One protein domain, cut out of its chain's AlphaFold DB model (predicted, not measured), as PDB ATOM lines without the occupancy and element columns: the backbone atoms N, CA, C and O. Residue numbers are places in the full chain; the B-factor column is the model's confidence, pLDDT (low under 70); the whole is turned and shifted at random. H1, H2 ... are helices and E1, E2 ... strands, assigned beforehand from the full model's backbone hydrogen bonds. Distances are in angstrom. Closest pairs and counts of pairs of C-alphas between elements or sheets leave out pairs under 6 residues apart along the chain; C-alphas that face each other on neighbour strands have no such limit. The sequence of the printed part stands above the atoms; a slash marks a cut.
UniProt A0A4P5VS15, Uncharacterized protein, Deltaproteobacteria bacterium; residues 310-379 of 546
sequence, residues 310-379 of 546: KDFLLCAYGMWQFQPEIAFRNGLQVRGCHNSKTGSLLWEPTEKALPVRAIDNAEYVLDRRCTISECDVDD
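This is residues 310 to 379 of the 546 residues of an uncharacterized protein of Deltaproteobacteria bacterium (UniProt A0A4P5VS15). With little regular structure, this is a body of loops walled on one side by a small antiparallel sheet, E2 - E1 - E3; H1 grazes the sheet and H2 lies away from it. The 70 printed residues run H1 E1 E2 H2 E3; the class is mixed, with 26 residues in named elements. The whole is compact, radius of gyration of the C-alphas 10.9 A, spanning 28 by 26 by 21 A.

E1, residues 334 to 339, spans 14.1 A from C-alpha 334 at (20.779, -0.341, 21.485). E2 is residues 345 to 347, 6.0 A; E3 is residues 372 to 378, 11.5 A, ending at C-alpha 378 (23.170, -1.312, 17.785). H1 is residues 324 to 329, 8.7 A; H2 is residues 358 to 361, 4.9 A.

E1 and E3 are antiparallel at 154 degrees, with N 338 and O 374 2.8 A apart. E1 and E2 form a hairpin, antiparallel at 118 degrees, with N 346 and O 337 2.8 A apart. E2, H2, E3 form a split strand-helix-strand unit, two strands of one sheet that are not neighbours, with a helix between them along the chain and E1 between them in the sheet; its crossover is right-handed. H1 only grazes the sheet, with residues 324 to 328; its closest C-alphas to E1 are those of Phe 328 and Val 334, 6.4 A. H2 is not on the sheet and is apart from H1. In H1 every O i to N i+4 pair is within hydrogen-bond range; H2 is too short for one.

The farthest C-alphas, of Gly 331 and Asp 367, are 29.1 A apart. The printed part has no cut, no link is long, and no printed residue is under 70 in pLDDT.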
ATOM      1  N   LYS A 310      21.686 -13.218  14.107       83.56
ATOM      2  CA  LYS A 310      20.411 -12.796  14.673       83.56
ATOM      3  C   LYS A 310      19.580 -14.012  15.038       83.56
ATOM      4  O   LYS A 310      19.258 -14.823  14.171       83.56
ATOM      5  N   ASP A 311      19.213 -14.098  16.304       79.06
ATOM      6  CA  ASP A 311      18.259 -15.077  16.794       79.06
ATOM      7  C   ASP A 311      16.829 -14.662  16.433       79.06
ATOM      8  O   ASP A 311      16.416 -13.504  16.574       79.06
ATOM      9  N   PHE A 312      16.052 -15.642  15.984       72.06
ATOM     10  CA  PHE A 312      14.681 -15.437  15.542       72.06
ATOM     11  C   PHE A 312      13.668 -15.495  16.687       72.06
ATOM     12  O   PHE A 312      12.517 -15.137  16.451       72.06
ATOM     13  N   LEU A 313      14.045 -15.919  17.898       77.25
ATOM     14  CA  LEU A 313      13.114 -16.088  19.020       77.25
ATOM     15  C   LEU A 313      13.052 -14.854  19.926       77.25
ATOM     16  O   LEU A 313      11.973 -14.319  20.165       77.25
ATOM     17  N   LEU A 314      14.197 -14.390  20.428       81.62
ATOM     18  CA  LEU A 314      14.305 -13.382  21.492       81.62
ATOM     19  C   LEU A 314      15.104 -12.141  21.081       81.62
ATOM     20  O   LEU A 314      15.539 -11.374  21.941       81.62
ATOM     21  N   CYS A 315      15.281 -11.929  19.774       86.44
ATOM     22  CA  CYS A 315      16.040 -10.808  19.215       86.44
ATOM     23  C   CYS A 315      17.468 -10.706  19.768       86.44
ATOM     24  O   CYS A 315      18.018  -9.604  19.898       86.44
ATOM     25  N   ALA A 316      18.060 -11.852  20.108       89.56
ATOM     26  CA  ALA A 316      19.471 -11.931  20.425       89.56
ATOM     27  C   ALA A 316      20.279 -11.572  19.168       89.56
ATOM     28  O   ALA A 316      19.920 -11.967  18.057       89.56
ATOM     29  N   TYR A 317      21.320 -10.759  19.322       92.56
ATOM     30  CA  TYR A 317      22.080 -10.245  18.185       92.56
ATOM     31  C   TYR A 317      23.572 -10.181  18.492       92.56
ATOM     32  O   TYR A 317      23.979 -10.054  19.652       92.56
ATOM     33  N   GLY A 318      24.377 -10.268  17.439       93.25
ATOM     34  CA  GLY A 318      25.824 -10.175  17.525       93.25
ATOM     35  C   GLY A 318      26.503 -11.481  17.900       93.25
ATOM     36  O   GLY A 318      25.858 -12.501  18.154       93.25
ATOM     37  N   MET A 319      27.835 -11.466  17.974       95.00
ATOM     38  CA  MET A 319      28.572 -12.717  18.166       95.00
ATOM     39  C   MET A 319      28.357 -13.365  19.547       95.00
ATOM     40  O   MET A 319      28.498 -14.575  19.699       95.00
ATOM     41  N   TRP A 320      27.979 -12.550  20.532       95.75
ATOM     42  CA  TRP A 320      27.634 -12.960  21.895       95.75
ATOM     43  C   TRP A 320      26.133 -13.200  22.095       95.75
ATOM     44  O   TRP A 320      25.718 -13.416  23.226       95.75
ATOM     45  N   GLN A 321      25.322 -13.082  21.033       93.69
ATOM     46  CA  GLN A 321      23.864 -13.245  21.074       93.69
ATOM     47  C   GLN A 321      23.228 -12.501  22.261       93.69
ATOM     48  O   GLN A 321      22.459 -13.041  23.055       93.69
ATOM     49  N   PHE A 322      23.537 -11.208  22.392       93.25
ATOM     50  CA  PHE A 322      22.931 -10.411  23.448       93.25
ATOM     51  C   PHE A 322      21.487 -10.062  23.112       93.25
ATOM     52  O   PHE A 322      21.190  -9.438  22.086       93.25
ATOM     53  N   GLN A 323      20.594 -10.374  24.044       90.75
ATOM     54  CA  GLN A 323      19.258  -9.790  24.078       90.75
ATOM     55  C   GLN A 323      19.357  -8.280  24.356       90.75
ATOM     56  O   GLN A 323      20.258  -7.869  25.100       90.75
ATOM     57  N   PRO A 324      18.456  -7.447  23.807       91.25
ATOM     58  CA  PRO A 324      18.591  -5.992  23.869       91.25
ATOM     59  C   PRO A 324      18.753  -5.422  25.291       91.25
ATOM     60  O   PRO A 324      19.638  -4.606  25.535       91.25
ATOM     61  N   GLU A 325      17.975  -5.884  26.272       89.88
ATOM     62  CA  GLU A 325      18.063  -5.408  27.659       89.88
ATOM     63  C   GLU A 325      19.332  -5.892  28.358       89.88
ATOM     64  O   GLU A 325      19.835  -5.229  29.265       89.88
ATOM     65  N   ILE A 326      19.846  -7.071  27.991       90.88
ATOM     66  CA  ILE A 326      21.120  -7.569  28.530       90.88
ATOM     67  C   ILE A 326      22.271  -6.737  27.959       90.88
ATOM     68  O   ILE A 326      23.145  -6.322  28.721       90.88
ATOM     69  N   ALA A 327      22.248  -6.450  26.654       93.56
ATOM     70  CA  ALA A 327      23.201  -5.560  25.998       93.56
ATOM     71  C   ALA A 327      23.224  -4.183  26.671       93.56
ATOM     72  O   ALA A 327      24.278  -3.725  27.116       93.56
ATOM     73  N   PHE A 328      22.047  -3.578  26.838       93.75
ATOM     74  CA  PHE A 328      21.892  -2.269  27.461       93.75
ATOM     75  C   PHE A 328      22.455  -2.228  28.890       93.75
ATOM     76  O   PHE A 328      23.288  -1.381  29.215       93.75
ATOM     77  N   ARG A 329      22.110  -3.208  29.740       91.94
ATOM     78  CA  ARG A 329      22.645  -3.319  31.116       91.94
ATOM     79  C   ARG A 329      24.168  -3.477  31.162       91.94
ATOM     80  O   ARG A 329      24.830  -3.052  32.119       91.94
ATOM     81  N   ASN A 330      24.741  -4.067  30.121       93.94
ATOM     82  CA  ASN A 330      26.181  -4.244  30.002       93.94
ATOM     83  C   ASN A 330      26.894  -3.078  29.299       93.94
ATOM     84  O   ASN A 330      28.113  -3.118  29.168       93.94
ATOM     85  N   GLY A 331      26.180  -1.988  28.997       94.69
ATOM     86  CA  GLY A 331      26.757  -0.734  28.504       94.69
ATOM     87  C   GLY A 331      26.811  -0.608  26.983       94.69
ATOM     88  O   GLY A 331      27.436   0.328  26.493       94.69
ATOM     89  N   LEU A 332      26.165  -1.513  26.243       96.50
ATOM     90  CA  LEU A 332      26.005  -1.385  24.795       96.50
ATOM     91  C   LEU A 332      24.875  -0.412  24.469       96.50
ATOM     92  O   LEU A 332      23.832  -0.414  25.128       96.50
ATOM     93  N   GLN A 333      25.053   0.390  23.421       95.44
ATOM     94  CA  GLN A 333      23.970   1.213  22.902       95.44
ATOM     95  C   GLN A 333      23.092   0.385  21.967       95.44
ATOM     96  O   GLN A 333      23.547  -0.073  20.926       95.44
ATOM     97  N   VAL A 334      21.824   0.232  22.336       93.38
ATOM     98  CA  VAL A 334      20.779  -0.341  21.485       93.38
ATOM     99  C   VAL A 334      19.602   0.630  21.536       93.38
ATOM    100  O   VAL A 334      19.010   0.805  22.599       93.38
ATOM    101  N   ARG A 335      19.335   1.360  20.448       93.00
ATOM    102  CA  ARG A 335      18.366   2.473  20.415       93.00
ATOM    103  C   ARG A 335      17.646   2.551  19.079       93.00
ATOM    104  O   ARG A 335      18.216   2.167  18.062       93.00
ATOM    105  N   GLY A 336      16.423   3.080  19.101       89.94
ATOM    106  CA  GLY A 336      15.629   3.262  17.888       89.94
ATOM    107  C   GLY A 336      15.323   1.942  17.183       89.94
ATOM    108  O   GLY A 336      15.626   1.799  16.010       89.94
ATOM    109  N   CYS A 337      14.813   0.928  17.893       89.94
ATOM    110  CA  CYS A 337      14.549  -0.379  17.284       89.94
ATOM    111  C   CYS A 337      13.202  -0.400  16.550       89.94
ATOM    112  O   CYS A 337      12.161  -0.051  17.115       89.94
ATOM    113  N   HIS A 338      13.218  -0.851  15.297       86.94
ATOM    114  CA  HIS A 338      12.079  -0.812  14.381       86.94
ATOM    115  C   HIS A 338      11.366  -2.159  14.270       86.94
ATOM    116  O   HIS A 338      11.986  -3.225  14.309       86.94
ATOM    117  N   ASN A 339      10.043  -2.109  14.107       82.62
ATOM    118  CA  ASN A 339       9.224  -3.295  13.892       82.62
ATOM    119  C   ASN A 339       9.353  -3.793  12.447       82.62
ATOM    120  O   ASN A 339       9.154  -3.037  11.499       82.62
ATOM    121  N   SER A 340       9.569  -5.091  12.271       77.88
ATOM    122  CA  SER A 340       9.759  -5.735  10.973       77.88
ATOM    123  C   SER A 340       8.528  -5.715  10.066       77.88
ATOM    124  O   SER A 340       8.678  -5.833   8.854       77.88
ATOM    125  N   LYS A 341       7.317  -5.568  10.622       74.62
ATOM    126  CA  LYS A 341       6.058  -5.510   9.861       74.62
ATOM    127  C   LYS A 341       5.661  -4.082   9.493       74.62
ATOM    128  O   LYS A 341       5.138  -3.869   8.404       74.62
ATOM    129  N   THR A 342       5.847  -3.121  10.399       73.50
ATOM    130  CA  THR A 342       5.344  -1.745  10.221       73.50
ATOM    131  C   THR A 342       6.431  -0.727   9.892       73.50
ATOM    132  O   THR A 342       6.097   0.382   9.482       73.50
ATOM    133  N   GLY A 343       7.711  -1.047  10.111       72.94
ATOM    134  CA  GLY A 343       8.840  -0.112  10.000       72.94
ATOM    135  C   GLY A 343       8.837   1.010  11.046       72.94
ATOM    136  O   GLY A 343       9.787   1.784  11.143       72.94
ATOM    137  N   SER A 344       7.782   1.113  11.857       77.25
ATOM    138  CA  SER A 344       7.672   2.113  12.913       77.25
ATOM    139  C   SER A 344       8.632   1.797  14.052       77.25
ATOM    140  O   SER A 344       8.925   0.624  14.311       77.25
ATOM    141  N   LEU A 345       9.051   2.843  14.772       75.50
ATOM    142  CA  LEU A 345       9.705   2.685  16.068       75.50
ATOM    143  C   LEU A 345       8.838   1.762  16.924       75.50
ATOM    144  O   LEU A 345       7.661   2.040  17.161       75.50
ATOM    145  N   LEU A 346       9.413   0.631  17.308       72.25
ATOM    146  CA  LEU A 346       8.731  -0.377  18.094       72.25
ATOM    147  C   LEU A 346       8.945  -0.101  19.572       72.25
ATOM    148  O   LEU A 346       7.993  -0.128  20.347       72.25
ATOM    149  N   TRP A 347      10.210   0.095  19.950       76.81
ATOM    150  CA  TRP A 347      10.633  -0.123  21.325       76.81
ATOM    151  C   TRP A 347      12.075   0.345  21.588       76.81
ATOM    152  O   TRP A 347      12.905   0.369  20.677       76.81
ATOM    153  N   GLU A 348      12.381   0.654  22.853       83.56
ATOM    154  CA  GLU A 348      13.740   0.892  23.354       83.56
ATOM    155  C   GLU A 348      14.034   0.023  24.590       83.56
ATOM    156  O   GLU A 348      13.176  -0.098  25.473       83.56
ATOM    157  N   PRO A 349      15.243  -0.562  24.696       86.06
ATOM    158  CA  PRO A 349      15.618  -1.364  25.849       86.06
ATOM    159  C   PRO A 349      15.704  -0.540  27.125       86.06
ATOM    160  O   PRO A 349      16.123   0.614  27.139       86.06
ATOM    161  N   THR A 350      15.333  -1.182  28.232       86.94
ATOM    162  CA  THR A 350      15.393  -0.594  29.573       86.94
ATOM    163  C   THR A 350      16.320  -1.408  30.472       86.94
ATOM    164  O   THR A 350      16.707  -2.529  30.144       86.94
ATOM    165  N   GLU A 351      16.648  -0.880  31.653       86.25
ATOM    166  CA  GLU A 351      17.405  -1.635  32.664       86.25
ATOM    167  C   GLU A 351      16.606  -2.784  33.297       86.25
ATOM    168  O   GLU A 351      17.160  -3.560  34.077       86.25
ATOM    169  N   LYS A 352      15.304  -2.898  33.012       86.12
ATOM    170  CA  LYS A 352      14.464  -3.937  33.610       86.12
ATOM    171  C   LYS A 352      14.883  -5.315  33.104       86.12
ATOM    172  O   LYS A 352      15.282  -5.496  31.957       86.12
ATOM    173  N   ALA A 353      14.763  -6.312  33.977       83.69
ATOM    174  CA  ALA A 353      14.912  -7.698  33.564       83.69
ATOM    175  C   ALA A 353      13.844  -8.040  32.529       83.69
ATOM    176  O   ALA A 353      12.716  -7.543  32.598       83.69
ATOM    177  N   LEU A 354      14.177  -8.990  31.660       80.00
ATOM    178  CA  LEU A 354      13.204  -9.568  30.752       80.00
ATOM    179  C   LEU A 354      11.968 -10.074  31.507       80.00
ATOM    180  O   LEU A 354      12.085 -10.626  32.620       80.00
ATOM    181  N   PRO A 355      10.772  -9.925  30.918       75.06
ATOM    182  CA  PRO A 355       9.571 -10.475  31.513       75.06
ATOM    183  C   PRO A 355       9.722 -11.990  31.686       75.06
ATOM    184  O   PRO A 355      10.413 -12.673  30.928       75.06
ATOM    185  N   VAL A 356       9.094 -12.530  32.735       72.56
ATOM    186  CA  VAL A 356       9.032 -13.988  32.929       72.56
ATOM    187  C   VAL A 356       8.392 -14.589  31.678       72.56
ATOM    188  O   VAL A 356       7.362 -14.083  31.253       72.56
ATOM    189  N   ARG A 357       8.982 -15.645  31.101       73.50
ATOM    190  CA  ARG A 357       8.609 -16.169  29.769       73.50
ATOM    191  C   ARG A 357       8.745 -15.103  28.671       73.50
ATOM    192  O   ARG A 357       7.770 -14.756  28.015       73.50
ATOM    193  N   ALA A 358       9.964 -14.599  28.468       76.62
ATOM    194  CA  ALA A 358      10.255 -13.556  27.479       76.62
ATOM    195  C   ALA A 358       9.715 -13.873  26.074       76.62
ATOM    196  O   ALA A 358       9.200 -12.983  25.413       76.62
ATOM    197  N   ILE A 359       9.728 -15.144  25.661       76.44
ATOM    198  CA  ILE A 359       9.208 -15.575  24.354       76.44
ATOM    199  C   ILE A 359       7.700 -15.332  24.176       76.44
ATOM    200  O   ILE A 359       7.221 -15.214  23.054       76.44
ATOM    201  N   ASP A 360       6.950 -15.284  25.278       78.00
ATOM    202  CA  ASP A 360       5.506 -15.059  25.259       78.00
ATOM    203  C   ASP A 360       5.145 -13.616  25.664       78.00
ATOM    204  O   ASP A 360       4.042 -13.169  25.373       78.00
ATOM    205  N   ASN A 361       6.045 -12.899  26.353       81.06
ATOM    206  CA  ASN A 361       5.716 -11.654  27.061       81.06
ATOM    207  C   ASN A 361       6.607 -10.445  26.723       81.06
ATOM    208  O   ASN A 361       6.319  -9.352  27.209       81.06
ATOM    209  N   ALA A 362       7.706 -10.603  25.979       83.88
ATOM    210  CA  ALA A 362       8.532  -9.464  25.576       83.88
ATOM    211  C   ALA A 362       7.819  -8.645  24.490       83.88
ATOM    212  O   ALA A 362       7.298  -9.206  23.532       83.88
ATOM    213  N   GLU A 363       7.827  -7.316  24.622       84.44
ATOM    214  CA  GLU A 363       7.088  -6.398  23.733       84.44
ATOM    215  C   GLU A 363       7.512  -6.513  22.263       84.44
ATOM    216  O   GLU A 363       6.720  -6.283  21.352       84.44
ATOM    217  N   TYR A 364       8.761  -6.911  22.031       85.06
ATOM    218  CA  TYR A 364       9.339  -7.080  20.707       85.06
ATOM    219  C   TYR A 364       9.238  -8.518  20.161       85.06
ATOM    220  O   TYR A 364       9.823  -8.823  19.115       85.06
ATOM    221  N   VAL A 365       8.502  -9.406  20.833       83.44
ATOM    222  CA  VAL A 365       8.247 -10.781  20.387       83.44
ATOM    223  C   VAL A 365       6.767 -10.940  20.050       83.44
ATOM    224  O   VAL A 365       5.897 -10.702  20.880       83.44
ATOM    225  N   LEU A 366       6.474 -11.368  18.821       81.31
ATOM    226  CA  LEU A 366       5.118 -11.647  18.346       81.31
ATOM    227  C   LEU A 366       5.085 -13.040  17.730       81.31
ATOM    228  O   LEU A 366       5.973 -13.389  16.955       81.31
ATOM    229  N   ASP A 367       4.077 -13.841  18.078       80.06
ATOM    230  CA  ASP A 367       3.948 -15.231  17.618       80.06
ATOM    231  C   ASP A 367       5.226 -16.055  17.865       80.06
ATOM    232  O   ASP A 367       5.643 -16.865  17.035       80.06
ATOM    233  N   ARG A 368       5.872 -15.815  19.020       76.94
ATOM    234  CA  ARG A 368       7.161 -16.411  19.423       76.94
ATOM    235  C   ARG A 368       8.310 -16.134  18.455       76.94
ATOM    236  O   ARG A 368       9.232 -16.939  18.336       76.94
ATOM    237  N   ARG A 369       8.253 -15.007  17.750       81.00
ATOM    238  CA  ARG A 369       9.308 -14.555  16.849       81.00
ATOM    239  C   ARG A 369       9.723 -13.131  17.165       81.00
ATOM    240  O   ARG A 369       8.892 -12.269  17.448       81.00
ATOM    241  N   CYS A 370      11.018 -12.888  17.050       83.25
ATOM    242  CA  CYS A 370      11.605 -11.567  17.078       83.25
ATOM    243  C   CYS A 370      10.964 -10.680  16.004       83.25
ATOM    244  O   CYS A 370      10.931 -11.036  14.825       83.25
ATOM    245  N   THR A 371      10.489  -9.503  16.409       87.81
ATOM    246  CA  THR A 371       9.925  -8.501  15.493       87.81
ATOM    247  C   THR A 371      10.835  -7.305  15.271       87.81
ATOM    248  O   THR A 371      10.512  -6.472  14.436       87.81
ATOM    249  N   ILE A 372      11.978  -7.208  15.951       87.12
ATOM    250  CA  ILE A 372      12.966  -6.166  15.647       87.12
ATOM    251  C   ILE A 372      13.566  -6.490  14.283       87.12
ATOM    252  O   ILE A 372      14.117  -7.577  14.119       87.12
ATOM    253  N   SER A 373      13.471  -5.598  13.297       86.25
ATOM    254  CA  SER A 373      14.200  -5.731  12.023       86.25
ATOM    255  C   SER A 373      15.623  -5.207  12.161       86.25
ATOM    256  O   SER A 373      16.572  -5.949  11.901       86.25
ATOM    257  N   GLU A 374      15.740  -3.977  12.642       88.69
ATOM    258  CA  GLU A 374      16.966  -3.201  12.802       88.69
ATOM    259  C   GLU A 374      16.801  -2.188  13.943       88.69
ATOM    260  O   GLU A 374      15.685  -1.977  14.431       88.69
ATOM    261  N   CYS A 375      17.903  -1.572  14.358       91.44
ATOM    262  CA  CYS A 375      17.909  -0.462  15.303       91.44
ATOM    263  C   CYS A 375      18.802   0.665  14.760       91.44
ATOM    264  O   CYS A 375      19.830   0.374  14.150       91.44
ATOM    265  N   ASP A 376      18.434   1.928  15.003       93.25
ATOM    266  CA  ASP A 376      19.218   3.111  14.600       93.25
ATOM    267  C   ASP A 376      20.663   3.069  15.124       93.25
ATOM    268  O   ASP A 376      21.604   3.508  14.462       93.25
ATOM    269  N   VAL A 377      20.837   2.550  16.343       94.69
ATOM    270  CA  VAL A 377      22.141   2.282  16.955       94.69
ATOM    271  C   VAL A 377      22.099   0.895  17.577       94.69
ATOM    272  O   VAL A 377      21.222   0.629  18.399       94.69
ATOM    273  N   ASP A 378      23.053   0.034  17.224       95.12
ATOM    274  CA  ASP A 378      23.170  -1.312  17.785       95.12
ATOM    275  C   ASP A 378      24.636  -1.738  17.942       95.12
ATOM    276  O   ASP A 378      25.225  -2.337  17.054       95.12
ATOM    277  N   ASP A 379      25.230  -1.461  19.102       97.69
ATOM    278  CA  ASP A 379      26.623  -1.819  19.408       97.69
ATOM    279  C   ASP A 379      26.852  -3.339  19.561       97.69
ATOM    280  O   ASP A 379      27.974  -3.764  19.844       97.69
TER     281      ASP A 379